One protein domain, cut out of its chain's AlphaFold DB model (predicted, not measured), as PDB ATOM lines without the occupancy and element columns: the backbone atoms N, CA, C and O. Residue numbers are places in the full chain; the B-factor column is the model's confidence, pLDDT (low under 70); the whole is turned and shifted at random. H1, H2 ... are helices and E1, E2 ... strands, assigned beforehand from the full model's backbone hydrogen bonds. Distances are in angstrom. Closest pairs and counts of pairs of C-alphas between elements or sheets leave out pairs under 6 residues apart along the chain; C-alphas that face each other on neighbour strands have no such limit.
ATOM      1  N   PRO A 416      15.660 106.063 107.465       66.94
ATOM      2  CA  PRO A 416      15.019 104.889 106.869       66.94
ATOM      3  C   PRO A 416      14.219 105.191 105.591       66.94
ATOM      4  O   PRO A 416      14.128 104.328 104.722       66.94
ATOM      5  N   ASP A 417      13.716 106.415 105.431       58.88
ATOM      6  CA  ASP A 417      13.078 106.902 104.195       58.88
ATOM      7  C   ASP A 417      14.027 106.891 102.980       58.88
ATOM      8  O   ASP A 417      13.613 106.563 101.872       58.88
ATOM      9  N   GLN A 418      15.325 107.114 103.192       57.38
ATOM     10  CA  GLN A 418      16.388 106.987 102.182       57.38
ATOM     11  C   GLN A 418      16.623 105.540 101.732       57.38
ATOM     12  O   GLN A 418      17.312 105.286 100.743       57.38
ATOM     13  N   CYS A 419      16.073 104.578 102.472       52.69
ATOM     14  CA  CYS A 419      16.174 103.163 102.151       52.69
ATOM     15  C   CYS A 419      14.939 102.641 101.403       52.69
ATOM     16  O   CYS A 419      14.934 101.465 101.037       52.69
ATOM     17  N   GLY A 420      13.917 103.488 101.196       51.66
ATOM     18  CA  GLY A 420      12.633 103.126 100.587       51.66
ATOM     19  C   GLY A 420      11.838 102.100 101.403       51.66
ATOM     20  O   GLY A 420      10.935 101.450 100.896       51.66
ATOM     21  N   ILE A 421      12.189 101.893 102.672       49.94
ATOM     22  CA  ILE A 421      11.531 100.884 103.491       49.94
ATOM     23  C   ILE A 421      10.372 101.604 104.163       49.94
ATOM     24  O   ILE A 421      10.612 102.271 105.160       49.94
ATOM     25  N   TYR A 422       9.161 101.480 103.614       51.03
ATOM     26  CA  TYR A 422       7.898 101.726 104.315       51.03
ATOM     27  C   TYR A 422       6.824 100.731 103.856       51.03
ATOM     28  O   TYR A 422       6.201 100.877 102.818       51.03
ATOM     29  N   SER A 423       6.606  99.737 104.722       41.91
ATOM     30  CA  SER A 423       5.534  98.727 104.732       41.91
ATOM     31  C   SER A 423       5.573  97.567 103.709       41.91
ATOM     32  O   SER A 423       6.005  97.693 102.576       41.91
ATOM     33  N   GLY A 424       5.125  96.393 104.176       39.62
ATOM     34  CA  GLY A 424       4.388  95.410 103.369       39.62
ATOM     35  C   GLY A 424       5.094  94.660 102.229       39.62
ATOM     36  O   GLY A 424       4.819  94.900 101.069       39.62
ATOM     37  N   ASN A 425       5.868  93.619 102.553       34.31
ATOM     38  CA  ASN A 425       6.171  92.448 101.698       34.31
ATOM     39  C   ASN A 425       6.857  92.596 100.320       34.31
ATOM     40  O   ASN A 425       7.168  91.558  99.733       34.31
ATOM     41  N   ALA A 426       7.233  93.780  99.851       37.81
ATOM     42  CA  ALA A 426       8.239  93.905  98.796       37.81
ATOM     43  C   ALA A 426       9.259  94.980  99.175       37.81
ATOM     44  O   ALA A 426       8.910  96.110  99.497       37.81
ATOM     45  N   MET A 427      10.540  94.602  99.196       35.72
ATOM     46  CA  MET A 427      11.618  95.588  99.247       35.72
ATOM     47  C   MET A 427      11.572  96.401  97.946       35.72
ATOM     48  O   MET A 427      11.404  95.781  96.897       35.72
ATOM     49  N   PRO A 428      11.819  97.723  97.970       38.22
ATOM     50  CA  PRO A 428      12.185  98.433  96.749       38.22
ATOM     51  C   PRO A 428      13.384  97.737  96.111       38.22
ATOM     52  O   PRO A 428      14.230  97.182  96.832       38.22
ATOM     53  N   GLU A 429      13.510  97.793  94.795       40.62
ATOM     54  CA  GLU A 429      14.677  97.252  94.109       40.62
ATOM     55  C   GLU A 429      15.949  98.041  94.520       40.62
ATOM     56  O   GLU A 429      15.879  99.127  95.110       40.62
ATOM     57  N   PRO A 430      17.173  97.507  94.339       35.41
ATOM     58  CA  PRO A 430      18.422  98.204  94.684       35.41
ATOM     59  C   PRO A 430      18.589  99.586  94.029       35.41
ATOM     60  O   PRO A 430      19.401 100.386  94.495       35.41
ATOM     61  N   GLU A 431      17.845  99.850  92.959       41.84
ATOM     62  CA  GLU A 431      17.848 101.085  92.177       41.84
ATOM     63  C   GLU A 431      17.071 102.252  92.811       41.84
ATOM     64  O   GLU A 431      17.397 103.402  92.518       41.84
ATOM     65  N   ASP A 432      16.171 101.980  93.765       43.28
ATOM     66  CA  ASP A 432      15.413 103.000  94.515       43.28
ATOM     67  C   ASP A 432      16.120 103.469  95.803       43.28
ATOM     68  O   ASP A 432      15.675 104.394  96.484       43.28
ATOM     69  N   PHE A 433      17.247 102.844  96.164       46.50
ATOM     70  CA  PHE A 433      18.024 103.233  97.339       46.50
ATOM     71  C   PHE A 433      18.782 104.536  97.053       46.50
ATOM     72  O   PHE A 433      19.764 104.554  96.305       46.50
ATOM     73  N   SER A 434      18.356 105.634  97.680       51.06
ATOM     74  CA  SER A 434      19.008 106.930  97.533       51.06
ATOM     75  C   SER A 434      19.220 107.602  98.883       51.06
ATOM     76  O   SER A 434      18.300 107.892  99.641       51.06
ATOM     77  N   ILE A 435      20.476 107.911  99.182       55.53
ATOM     78  CA  ILE A 435      20.803 108.804 100.289       55.53
ATOM     79  C   ILE A 435      20.681 110.209  99.721       55.53
ATOM     80  O   ILE A 435      21.458 110.559  98.829       55.53
ATOM     81  N   GLY A 436      19.703 110.986 100.199       49.66
ATOM     82  CA  GLY A 436      19.395 112.325  99.688       49.66
ATOM     83  C   GLY A 436      20.672 113.108  99.376       49.66
ATOM     84  O   GLY A 436      21.531 113.234 100.241       49.66
ATOM     85  N   GLY A 437      20.828 113.520  98.109       51.12
ATOM     86  CA  GLY A 437      21.965 114.227  97.487       51.12
ATOM     87  C   GLY A 437      23.363 113.578  97.537       51.12
ATOM     88  O   GLY A 437      24.327 114.179  97.053       51.12
ATOM     89  N   LEU A 438      23.512 112.345  98.033       60.22
ATOM     90  CA  LEU A 438      24.702 111.537  97.769       60.22
ATOM     91  C   LEU A 438      24.578 110.903  96.378       60.22
ATOM     92  O   LEU A 438      24.121 109.782  96.215       60.22
ATOM     93  N   ASN A 439      25.035 111.604  95.345       61.00
ATOM     94  CA  ASN A 439      24.821 111.144  93.965       61.00
ATOM     95  C   ASN A 439      25.829 110.068  93.509       61.00
ATOM     96  O   ASN A 439      25.711 109.528  92.405       61.00
ATOM     97  N   LYS A 440      26.881 109.808  94.304       73.44
ATOM     98  CA  LYS A 440      27.985 108.894  93.965       73.44
ATOM     99  C   LYS A 440      28.590 108.242  95.209       73.44
ATOM    100  O   LYS A 440      29.061 108.935  96.113       73.44
ATOM    101  N   ILE A 441      28.717 106.920  95.177       80.19
ATOM    102  CA  ILE A 441      29.536 106.152  96.118       80.19
ATOM    103  C   ILE A 441      30.851 105.798  95.423       80.19
ATOM    104  O   ILE A 441      30.874 105.129  94.396       80.19
ATOM    105  N   THR A 442      31.953 106.292  95.973       86.19
ATOM    106  CA  THR A 442      33.328 106.028  95.523       86.19
ATOM    107  C   THR A 442      34.024 105.008  96.412       86.19
ATOM    108  O   THR A 442      34.849 104.241  95.919       86.19
ATOM    109  N   SER A 443      33.682 104.950  97.702       89.44
ATOM    110  CA  SER A 443      34.138 103.881  98.586       89.44
ATOM    111  C   SER A 443      33.185 103.612  99.746       89.44
ATOM    112  O   SER A 443      32.484 104.511 100.211       89.44
ATOM    113  N   ILE A 444      33.180 102.365 100.214       91.94
ATOM    114  CA  ILE A 444      32.536 101.941 101.460       91.94
ATOM    115  C   ILE A 444      33.594 101.195 102.268       91.94
ATOM    116  O   ILE A 444      34.204 100.247 101.772       91.94
ATOM    117  N   SER A 445      33.829 101.634 103.498       92.12
ATOM    118  CA  SER A 445      34.684 100.949 104.461       92.12
ATOM    119  C   SER A 445      33.821 100.322 105.540       92.12
ATOM    120  O   SER A 445      33.003 101.018 106.138       92.12
ATOM    121  N   VAL A 446      34.012  99.029 105.787       92.75
ATOM    122  CA  VAL A 446      33.334  98.279 106.851       92.75
ATOM    123  C   VAL A 446      34.413  97.645 107.717       92.75
ATOM    124  O   VAL A 446      35.247  96.896 107.208       92.75
ATOM    125  N   ASP A 447      34.442  97.997 109.003       90.56
ATOM    126  CA  ASP A 447      35.437  97.510 109.977       90.56
ATOM    127  C   ASP A 447      36.892  97.688 109.496       90.56
ATOM    128  O   ASP A 447      37.741  96.798 109.557       90.56
ATOM    129  N   GLY A 448      37.176  98.862 108.920       84.75
ATOM    130  CA  GLY A 448      38.505  99.229 108.422       84.75
ATOM    131  C   GLY A 448      38.889  98.627 107.064       84.75
ATOM    132  O   GLY A 448      39.961  98.949 106.548       84.75
ATOM    133  N   LYS A 449      38.036  97.798 106.453       90.81
ATOM    134  CA  LYS A 449      38.247  97.257 105.107       90.81
ATOM    135  C   LYS A 449      37.526  98.108 104.063       90.81
ATOM    136  O   LYS A 449      36.303  98.075 103.968       90.81
ATOM    137  N   GLU A 450      38.296  98.831 103.253       93.75
ATOM    138  CA  GLU A 450      37.775  99.700 102.191       93.75
ATOM    139  C   GLU A 450      37.542  98.931 100.881       93.75
ATOM    140  O   GLU A 450      38.442  98.274 100.354       93.75
ATOM    141  N   THR A 451      36.334  99.064 100.338       93.56
ATOM    142  CA  THR A 451      35.976  98.680  98.970       93.56
ATOM    143  C   THR A 451      35.806  99.954  98.148       93.56
ATOM    144  O   THR A 451      35.120 100.879  98.580       93.56
ATOM    145  N   VAL A 452      36.445 100.020  96.978       91.00
ATOM    146  CA  VAL A 452      36.398 101.173  96.063       91.00
ATOM    147  C   VAL A 452      35.543 100.814  94.852       91.00
ATOM    148  O   VAL A 452      35.703  99.728  94.298       91.00
ATOM    149  N   TYR A 453      34.680 101.735  94.433       88.56
ATOM    150  CA  TYR A 453      33.735 101.548  93.332       88.56
ATOM    151  C   TYR A 453      33.977 102.570  92.221       88.56
ATOM    152  O   TYR A 453      34.311 103.731  92.482       88.56
ATOM    153  N   LYS A 454      33.761 102.173  90.965       84.44
ATOM    154  CA  LYS A 454      33.564 103.132  89.870       84.44
ATOM    155  C   LYS A 454      32.179 103.762  89.966       84.44
ATOM    156  O   LYS A 454      31.204 103.131  90.351       84.44
ATOM    157  N   THR A 455      32.072 105.010  89.523       75.44
ATOM    158  CA  THR A 455      30.822 105.781  89.578       75.44
ATOM    159  C   THR A 455      29.926 105.585  88.343       75.44
ATOM    160  O   THR A 455      29.124 106.466  88.040       75.44
ATOM    161  N   TYR A 456      30.117 104.510  87.570       72.88
ATOM    162  CA  TYR A 456      29.401 104.222  86.320       72.88
ATOM    163  C   TYR A 456      29.332 102.709  86.052       72.88
ATOM    164  O   TYR A 456      30.169 101.954  86.550       72.88
ATOM    165  N   GLY A 457      28.367 102.286  85.226       74.56
ATOM    166  CA  GLY A 457      28.123 100.876  84.893       74.56
ATOM    167  C   GLY A 457      27.736 100.029  86.112       74.56
ATOM    168  O   GLY A 457      27.407 100.571  87.164       74.56
ATOM    169  N   ASN A 458      27.852  98.706  85.996       79.25
ATOM    170  CA  ASN A 458      27.406  97.742  87.014       79.25
ATOM    171  C   ASN A 458      28.078  97.931  88.393       79.25
ATOM    172  O   ASN A 458      27.541  97.520  89.417       79.25
ATOM    173  N   GLU A 459      29.260  98.562  88.458       79.69
ATOM    174  CA  GLU A 459      29.909  98.887  89.739       79.69
ATOM    175  C   GLU A 459      29.163  99.978  90.530       79.69
ATOM    176  O   GLU A 459      29.244  99.980  91.757       79.69
ATOM    177  N   LYS A 460      28.405 100.862  89.858       78.81
ATOM    178  CA  LYS A 460      27.534 101.857  90.507       78.81
ATOM    179  C   LYS A 460      26.391 101.162  91.248       78.81
ATOM    180  O   LYS A 460      26.183 101.435  92.424       78.81
ATOM    181  N   GLU A 461      25.675 100.267  90.571       78.44
ATOM    182  CA  GLU A 461      24.574  99.478  91.150       78.44
ATOM    183  C   GLU A 461      25.076  98.594  92.291       78.44
ATOM    184  O   GLU A 461      24.483  98.561  93.368       78.44
ATOM    185  N   LYS A 462      26.243  97.963  92.104       82.50
ATOM    186  CA  LYS A 462      26.892  97.182  93.159       82.50
ATOM    187  C   LYS A 462      27.194  98.022  94.403       82.50
ATOM    188  O   LYS A 462      26.975  97.543  95.507       82.50
ATOM    189  N   ALA A 463      27.682  99.256  94.248       83.94
ATOM    190  CA  ALA A 463      27.981 100.128  95.385       83.94
ATOM    191  C   ALA A 463      26.735 100.432  96.231       83.94
ATOM    192  O   ALA A 463      26.806 100.429  97.458       83.94
ATOM    193  N   TRP A 464      25.595 100.668  95.577       79.75
ATOM    194  CA  TRP A 464      24.315 100.908  96.243       79.75
ATOM    195  C   TRP A 464      23.750  99.643  96.892       79.75
ATOM    196  O   TRP A 464      23.318  99.688  98.041       79.75
ATOM    197  N   SER A 465      23.847  98.500  96.209       81.06
ATOM    198  CA  SER A 465      23.467  97.193  96.756       81.06
ATOM    199  C   SER A 465      24.295  96.821  97.996       81.06
ATOM    200  O   SER A 465      23.731  96.478  99.036       81.06
ATOM    201  N   ASP A 466      25.623  96.971  97.927       86.56
ATOM    202  CA  ASP A 466      26.535  96.703  99.046       86.56
ATOM    203  C   ASP A 466      26.252  97.634 100.236       86.56
ATOM    204  O   ASP A 466      26.388  97.214 101.383       86.56
ATOM    205  N   LEU A 467      25.858  98.887  99.980       84.38
ATOM    206  CA  LEU A 467      25.490  99.838 101.025       84.38
ATOM    207  C   LEU A 467      24.164  99.470 101.698       84.38
ATOM    208  O   LEU A 467      24.097  99.421 102.924       84.38
ATOM    209  N   LYS A 468      23.129  99.175 100.902       78.25
ATOM    210  CA  LYS A 468      21.799  98.771 101.380       78.25
ATOM    211  C   LYS A 468      21.875  97.540 102.284       78.25
ATOM    212  O   LYS A 468      21.223  97.502 103.322       78.25
ATOM    213  N   ALA A 469      22.726  96.573 101.937       83.69
ATOM    214  CA  ALA A 469      22.916  95.344 102.708       83.69
ATOM    215  C   ALA A 469      23.473  95.561 104.132       83.69
ATOM    216  O   ALA A 469      23.422  94.638 104.946       83.69
ATOM    217  N   LEU A 470      24.003  96.748 104.456       86.06
ATOM    218  CA  LEU A 470      24.514  97.052 105.797       86.06
ATOM    219  C   LEU A 470      23.414  97.406 106.801       86.06
ATOM    220  O   LEU A 470      23.701  97.435 107.998       86.06
ATOM    221  N   PHE A 471      22.184  97.676 106.353       83.06
ATOM    222  CA  PHE A 471      21.136  98.252 107.196       83.06
ATOM    223  C   PHE A 471      19.835  97.438 107.205       83.06
ATOM    224  O   PHE A 471      19.557  96.645 106.311       83.06
ATOM    225  N   THR A 472      19.019  97.655 108.236       77.19
ATOM    226  CA  THR A 472      17.665  97.109 108.378       77.19
ATOM    227  C   THR A 472      16.756  98.116 109.090       77.19
ATOM    228  O   THR A 472      17.230  98.951 109.866       77.19
ATOM    229  N   VAL A 473      15.447  98.040 108.835       75.56
ATOM    230  CA  VAL A 473      14.423  98.905 109.441       75.56
ATOM    231  C   VAL A 473      13.349  98.046 110.092       75.56
ATOM    232  O   VAL A 473      12.907  97.058 109.509       75.56
ATOM    233  N   HIS A 474      12.914  98.431 111.289       73.25
ATOM    234  CA  HIS A 474      11.761  97.830 111.958       73.25
ATOM    235  C   HIS A 474      10.848  98.905 112.546       73.25
ATOM    236  O   HIS A 474      11.317  99.943 113.007       73.25
ATOM    237  N   TYR A 475       9.541  98.655 112.546       74.62
ATOM    238  CA  TYR A 475       8.542  99.615 113.016       74.62
ATOM    239  C   TYR A 475       8.092  99.286 114.426       74.62
ATOM    240  O   TYR A 475       7.707  98.147 114.709       74.62
ATOM    241  N   VAL A 476       8.119 100.293 115.295       74.75
ATOM    242  CA  VAL A 476       7.645 100.180 116.676       74.75
ATOM    243  C   VAL A 476       6.644 101.281 117.007       74.75
ATOM    244  O   VAL A 476       6.768 102.414 116.542       74.75
ATOM    245  N   LYS A 477       5.645 100.949 117.823       72.62
ATOM    246  CA  LYS A 477       4.688 101.900 118.399       72.62
ATOM    247  C   LYS A 477       5.375 102.776 119.455       72.62
ATOM    248  O   LYS A 477       6.496 102.498 119.886       72.62
ATOM    249  N   ALA A 478       4.685 103.819 119.918       67.50
ATOM    250  CA  ALA A 478       5.192 104.729 120.952       67.50
ATOM    251  C   ALA A 478       5.557 104.023 122.278       67.50
ATOM    252  O   ALA A 478       6.446 104.477 122.995       67.50
ATOM    253  N   ASP A 479       4.907 102.897 122.592       70.06
ATOM    254  CA  ASP A 479       5.192 102.067 123.768       70.06
ATOM    255  C   ASP A 479       6.358 101.073 123.571       70.06
ATOM    256  O   ASP A 479       6.713 100.338 124.493       70.06
ATOM    257  N   GLY A 480       6.976 101.064 122.383       69.25
ATOM    258  CA  GLY A 480       8.098 100.198 122.022       69.25
ATOM    259  C   GLY A 480       7.706  98.805 121.519       69.25
ATOM    260  O   GLY A 480       8.597  98.007 121.227       69.25
ATOM    261  N   SER A 481       6.412  98.491 121.407       73.19
ATOM    262  CA  SER A 481       5.946  97.231 120.816       73.19
ATOM    263  C   SER A 481       6.090  97.231 119.284       73.19
ATOM    264  O   SER A 481       6.008  98.294 118.665       73.19
ATOM    265  N   PRO A 482       6.344  96.071 118.644       68.12
ATOM    266  CA  PRO A 482       6.450  95.987 117.188       68.12
ATOM    267  C   PRO A 482       5.107  96.266 116.494       68.12
ATOM    268  O   PRO A 482       4.033  96.121 117.078       68.12
ATOM    269  N   MET A 483       5.172  96.662 115.224       67.81
ATOM    270  CA  MET A 483       4.003  96.725 114.346       67.81
ATOM    271  C   MET A 483       3.508  95.302 114.022       67.81
ATOM    272  O   MET A 483       4.240  94.502 113.439       67.81
ATOM    273  N   ASP A 484       2.267  94.987 114.398       57.12
ATOM    274  CA  ASP A 484       1.628  93.696 114.120       57.12
ATOM    275  C   ASP A 484       0.963  93.737 112.728       57.12
ATOM    276  O   ASP A 484      -0.209  94.075 112.597       57.12
ATOM    277  N   GLY A 485       1.719  93.419 111.670       54.22
ATOM    278  CA  GLY A 485       1.212  93.371 110.287       54.22
ATOM    279  C   GLY A 485       1.148  94.733 109.580       54.22
ATOM    280  O   GLY A 485       1.145  95.772 110.229       54.22
ATOM    281  N   ALA A 486       1.139  94.723 108.241       49.25
ATOM    282  CA  ALA A 486       1.399  95.894 107.389       49.25
ATOM    283  C   ALA A 486       0.289  96.965 107.363       49.25
ATOM    284  O   ALA A 486       0.559  98.078 106.937       49.25
ATOM    285  N   GLU A 487      -0.915  96.667 107.855       54.31
ATOM    286  CA  GLU A 487      -2.112  97.501 107.646       54.31
ATOM    287  C   GLU A 487      -2.637  98.173 108.924       54.31
ATOM    288  O   GLU A 487      -3.708  98.770 108.908       54.31
ATOM    289  N   THR A 488      -1.934  98.072 110.059       62.53
ATOM    290  CA  THR A 488      -2.446  98.656 111.311       62.53
ATOM    291  C   THR A 488      -2.261 100.178 111.298       62.53
ATOM    292  O   THR A 488      -1.114 100.634 111.300       62.53
ATOM    293  N   PRO A 489      -3.328 100.992 111.379       68.88
ATOM    294  CA  PRO A 489      -3.189 102.443 111.361       68.88
ATOM    295  C   PRO A 489      -2.491 103.007 112.595       68.88
ATOM    296  O   PRO A 489      -2.600 102.458 113.696       68.88
ATOM    297  N   GLY A 490      -1.785 104.122 112.416       67.81
ATOM    298  CA  GLY A 490      -1.112 104.830 113.497       67.81
ATOM    299  C   GLY A 490       0.230 105.444 113.107       67.81
ATOM    300  O   GLY A 490       0.743 105.256 112.005       67.81
ATOM    301  N   ALA A 491       0.803 106.178 114.061       73.38
ATOM    302  CA  ALA A 491       2.154 106.713 113.973       73.38
ATOM    303  C   ALA A 491       3.155 105.730 114.598       73.38
ATOM    304  O   ALA A 491       3.078 105.406 115.788       73.38
ATOM    305  N   TYR A 492       4.110 105.283 113.792       73.06
ATOM    306  CA  TYR A 492       5.168 104.357 114.167       73.06
ATOM    307  C   TYR A 492       6.529 105.028 114.038       73.06
ATOM    308  O   TYR A 492       6.782 105.834 113.144       73.06
ATOM    309  N   ARG A 493       7.450 104.635 114.912       76.81
ATOM    310  CA  ARG A 493       8.868 104.946 114.766       76.81
ATOM    311  C   ARG A 493       9.504 103.891 113.868       76.81
ATOM    312  O   ARG A 493       9.468 102.704 114.193       76.81
ATOM    313  N   ALA A 494      10.103 104.329 112.768       76.00
ATOM    314  CA  ALA A 494      10.896 103.494 111.875       76.00
ATOM    315  C   ALA A 494      12.328 103.431 112.406       76.00
ATOM    316  O   ALA A 494      13.120 104.351 112.205       76.00
ATOM    317  N   VAL A 495      12.643 102.380 113.155       78.75
ATOM    318  CA  VAL A 495      13.944 102.229 113.800       78.75
ATOM    319  C   VAL A 495      14.962 101.771 112.772       78.75
ATOM    320  O   VAL A 495      14.852 100.664 112.237       78.75
ATOM    321  N   PHE A 496      15.954 102.620 112.510       80.88
ATOM    322  CA  PHE A 496      16.959 102.382 111.483       80.88
ATOM    323  C   PHE A 496      18.284 101.968 112.108       80.88
ATOM    324  O   PHE A 496      18.896 102.716 112.871       80.88
ATOM    325  N   GLN A 497      18.730 100.756 111.794       84.88
ATOM    326  CA  GLN A 497      19.893 100.155 112.439       84.88
ATOM    327  C   GLN A 497      20.748  99.366 111.447       84.88
ATOM    328  O   GLN A 497      20.304  99.012 110.355       84.88
ATOM    329  N   TYR A 498      21.982  99.062 111.840       86.56
ATOM    330  CA  TYR A 498      22.814  98.138 111.081       86.56
ATOM    331  C   TYR A 498      22.221  96.725 111.139       86.56
ATOM    332  O   TYR A 498      21.738  96.291 112.184       86.56
ATOM    333  N   ALA A 499      22.275  96.001 110.018       85.31
ATOM    334  CA  ALA A 499      21.860  94.600 109.952       85.31
ATOM    335  C   ALA A 499      22.690  93.720 110.908       85.31
ATOM    336  O   ALA A 499      22.176  92.762 111.480       85.31
ATOM    337  N   ASP A 500      23.956  94.094 111.117       86.94
ATOM    338  CA  ASP A 500      24.815  93.597 112.188       86.94
ATOM    339  C   ASP A 500      25.101  94.740 113.187       86.94
ATOM    340  O   ASP A 500      25.796  95.697 112.831       86.94
ATOM    341  N   PRO A 501      24.586  94.669 114.430       85.44
ATOM    342  CA  PRO A 501      24.804  95.693 115.452       85.44
ATOM    343  C   PRO A 501      26.281  95.989 115.756       85.44
ATOM    344  O   PRO A 501      26.597  97.104 116.173       85.44
ATOM    345  N   ASP A 502      27.198  95.042 115.520       88.12
ATOM    346  CA  ASP A 502      28.634  95.235 115.760       88.12
ATOM    347  C   ASP A 502      29.288  96.213 114.767       88.12
ATOM    348  O   ASP A 502      30.456  96.576 114.956       88.12
ATOM    349  N   LEU A 503      28.571  96.634 113.718       87.62
ATOM    350  CA  LEU A 503      29.030  97.597 112.712       87.62
ATOM    351  C   LEU A 503      28.881  99.063 113.135       87.62
ATOM    352  O   LEU A 503      29.418  99.941 112.450       87.62
ATOM    353  N   ASP A 504      28.205  99.346 114.251       85.50
ATOM    354  CA  ASP A 504      28.051 100.718 114.732       85.50
ATOM    355  C   ASP A 504      29.417 101.388 114.982       85.50
ATOM    356  O   ASP A 504      30.343 100.809 115.554       85.50
ATOM    357  N   GLY A 505      29.575 102.608 114.465       84.94
ATOM    358  CA  GLY A 505      30.841 103.349 114.464       84.94
ATOM    359  C   GLY A 505      31.957 102.794 113.558       84.94
ATOM    360  O   GLY A 505      33.044 103.373 113.523       84.94
ATOM    361  N   LYS A 506      31.729 101.707 112.805       90.31
ATOM    362  CA  LYS A 506      32.746 101.051 111.951       90.31
ATOM    363  C   LYS A 506      32.519 101.205 110.449       90.31
ATOM    364  O   LYS A 506      33.353 100.749 109.664       90.31
ATOM    365  N   VAL A 507      31.417 101.832 110.044       90.00
ATOM    366  CA  VAL A 507      31.083 102.058 108.633       90.00
ATOM    367  C   VAL A 507      31.464 103.473 108.207       90.00
ATOM    368  O   VAL A 507      31.193 104.452 108.908       90.00
ATOM    369  N   ARG A 508      32.106 103.589 107.040       88.38
ATOM    370  CA  ARG A 508      32.356 104.868 106.363       88.38
ATOM    371  C   ARG A 508      31.944 104.817 104.903       88.38
ATOM    372  O   ARG A 508      32.277 103.861 104.214       88.38
ATOM    373  N   ILE A 509      31.322 105.882 104.408       86.38
ATOM    374  CA  ILE A 509      30.988 106.054 102.985       86.38
ATOM    375  C   ILE A 509      31.809 107.224 102.465       86.38
ATOM    376  O   ILE A 509      31.852 108.271 103.103       86.38
ATOM    377  N   ASN A 510      32.498 107.079 101.335       84.62
ATOM    378  CA  ASN A 510      33.400 108.104 100.790       84.62
ATOM    379  C   ASN A 510      34.356 108.689 101.852       84.62
ATOM    380  O   ASN A 510      34.713 109.864 101.785       84.62
ATOM    381  N   LYS A 511      34.760 107.863 102.831       82.94
ATOM    382  CA  LYS A 511      35.576 108.206 104.017       82.94
ATOM    383  C   LYS A 511      34.894 109.038 105.113       82.94
ATOM    384  O   LYS A 511      35.539 109.284 106.128       82.94
ATOM    385  N   ASN A 512      33.625 109.403 104.961       80.56
ATOM    386  CA  ASN A 512      32.826 110.057 105.997       80.56
ATOM    387  C   ASN A 512      32.234 109.028 106.964       80.56
ATOM    388  O   ASN A 512      31.908 107.911 106.554       80.56
ATOM    389  N   GLU A 513      32.082 109.399 108.231       84.25
ATOM    390  CA  GLU A 513      31.405 108.566 109.230       84.25
ATOM    391  C   GLU A 513      29.925 108.374 108.871       84.25
ATOM    392  O   GLU A 513      29.338 109.220 108.199       84.25
ATOM    393  N   VAL A 514      29.309 107.274 109.304       84.12
ATOM    394  CA  VAL A 514      27.880 107.015 109.075       84.12
ATOM    395  C   VAL A 514      27.155 106.954 110.408       84.12
ATOM    396  O   VAL A 514      27.507 106.158 111.276       84.12
ATOM    397  N   LYS A 515      26.122 107.783 110.550       81.50
ATOM    398  CA  LYS A 515      25.193 107.765 111.678       81.50
ATOM    399  C   LYS A 515      23.793 107.458 111.176       81.50
ATOM    400  O   LYS A 515      23.357 108.049 110.194       81.50
ATOM    401  N   LEU A 516      23.092 106.575 111.873       81.88
ATOM    402  CA  LEU A 516      21.701 106.239 111.584       81.88
ATOM    403  C   LEU A 516      20.787 107.060 112.495       81.88
ATOM    404  O   LEU A 516      21.116 107.297 113.663       81.88
ATOM    405  N   LYS A 517      19.670 107.536 111.954       79.06
ATOM    406  CA  LYS A 517      18.606 108.200 112.704       79.06
ATOM    407  C   LYS A 517      17.279 107.577 112.301       79.06
ATOM    408  O   LYS A 517      17.074 107.259 111.136       79.06
ATOM    409  N   ASP A 518      16.403 107.398 113.277       79.75
ATOM    410  CA  ASP A 518      15.084 106.829 113.035       79.75
ATOM    411  C   ASP A 518      14.202 107.801 112.256       79.75
ATOM    412  O   ASP A 518      14.371 109.022 112.340       79.75
ATOM    413  N   GLY A 519      13.246 107.239 111.531       73.00
ATOM    414  CA  GLY A 519      12.201 107.976 110.835       73.00
ATOM    415  C   GLY A 519      10.843 107.786 111.493       73.00
ATOM    416  O   GLY A 519      10.702 107.134 112.536       73.00
ATOM    417  N   VAL A 520       9.829 108.343 110.843       73.25
ATOM    418  CA  VAL A 520       8.428 108.204 111.231       73.25
ATOM    419  C   VAL A 520       7.671 107.590 110.062       73.25
ATOM    420  O   VAL A 520       7.839 108.017 108.923       73.25
ATOM    421  N   LEU A 521       6.840 106.595 110.362       75.12
ATOM    422  CA  LEU A 521       5.825 106.069 109.457       75.12
ATOM    423  C   LEU A 521       4.456 106.454 110.000       75.12
ATOM    424  O   LEU A 521       4.115 106.036 111.107       75.12
ATOM    425  N   VAL A 522       3.672 107.216 109.244       76.31
ATOM    426  CA  VAL A 522       2.276 107.489 109.591       76.31
ATOM    427  C   VAL A 522       1.380 106.771 108.597       76.31
ATOM    428  O   VAL A 522       1.374 107.108 107.419       76.31
ATOM    429  N   ILE A 523       0.634 105.776 109.078       76.38
ATOM    430  CA  ILE A 523      -0.380 105.068 108.293       76.38
ATOM    431  C   ILE A 523      -1.755 105.604 108.672       76.38
ATOM    432  O   ILE A 523      -2.138 105.545 109.847       76.38
ATOM    433  N   ARG A 524      -2.499 106.094 107.676       76.50
ATOM    434  CA  ARG A 524      -3.850 106.619 107.880       76.50
ATOM    435  C   ARG A 524      -4.849 105.489 108.108       76.50
ATOM    436  O   ARG A 524      -4.831 104.466 107.433       76.50
TER     437      ARG A 524
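Overview. This is residues 416 to 524 of the 1096 residues of a protein of Clostridium sp. CAG:58 (UniProt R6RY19). Two small twisted sheets lie end to end along the longest axis, bridged by the last strands, as E6 of one sheet runs on into E7 of the other. H2 packs on one face of the sheet E2 E1 E5 E6, the short H1 sits over the sheet E3 E4 E7, and a long unnamed stretch, residues 420 to 442, leads from H1 to E1. The printed part has 109 residues, with two named helices and seven named strands in the order H1 E1 E2 H2 E3 E4 E5 E6 E7; both sheets are antiparallel in the orders named. The class is mixed, helices and strands, though under half of the residues are in named elements. The whole is compact, with a radius of gyration of the C-alphas of 15.1 A, yet elongated, spanning 43 by 28 by 21 A.

Along the chain. H1, residues 416 to 419, begins with C-alpha 416 at (15.019, 104.889, 106.869). E1 is residues 443 to 446 and E2 is residues 449 to 452. H2, residues 458 to 468, is 15.5 A long from C-alpha 458 at (27.406, 97.742, 87.014). E3, residues 471 to 476, spans 16.6 A, and E4, residues 490 to 498, spans 25.0 A. E5 is residues 507 to 509, E6 residues 512 to 516 and E7 residues 519 to 523, ending with C-alpha 523 at (-0.380, 105.068, 108.293).

Arrangement. The sheet E2 E1 E5 E6 is only just strongly twisted, its C-alphas lying up to 4.0 A off its best plane. In the hairpin E1 and E2, N 444 and O 451 are 2.9 A apart; between E1 and E5, N 445 and O 508 are 2.8 A apart; in the hairpin E5 and E6, N 512 and O 509 are 2.8 A apart. H2 is on this sheet at a height of 10.0 A, over E1 and slantwise to the strands, at 35 degrees to E1 on the local plane; the closest C-alphas of the two are those of Ile 444 and Leu 467, 7.4 A. E6 runs on into E7 across 2 residues, at 37 degrees. In the other, strongly twisted sheet, N 474 and O 495 of the hairpin E3 and E4 are 3.1 A apart, and N 492 of E4 and O 521 of E7 are 2.8 A apart. H1 is on this sheet at a height of 7.4 A, only just over E4 with 3 of its C-alphas; the closest are those of Pro 416 and Phe 496, 5.6 A. In H2 every O i to N i+4 pair is within hydrogen-bond range; H1 is too short for one.

Size, cuts and confidence. The C-alphas farthest apart are those of Gly 457 and Asp 479, 45.1 A. The printed part has no cut. The links H1 to E1 and E3 to E4 are long, with 23 and 13 residues. The mean pLDDT of the printed part is 72.5; residues 416 to 439, 478, 480 and 482 to 490 are under 70.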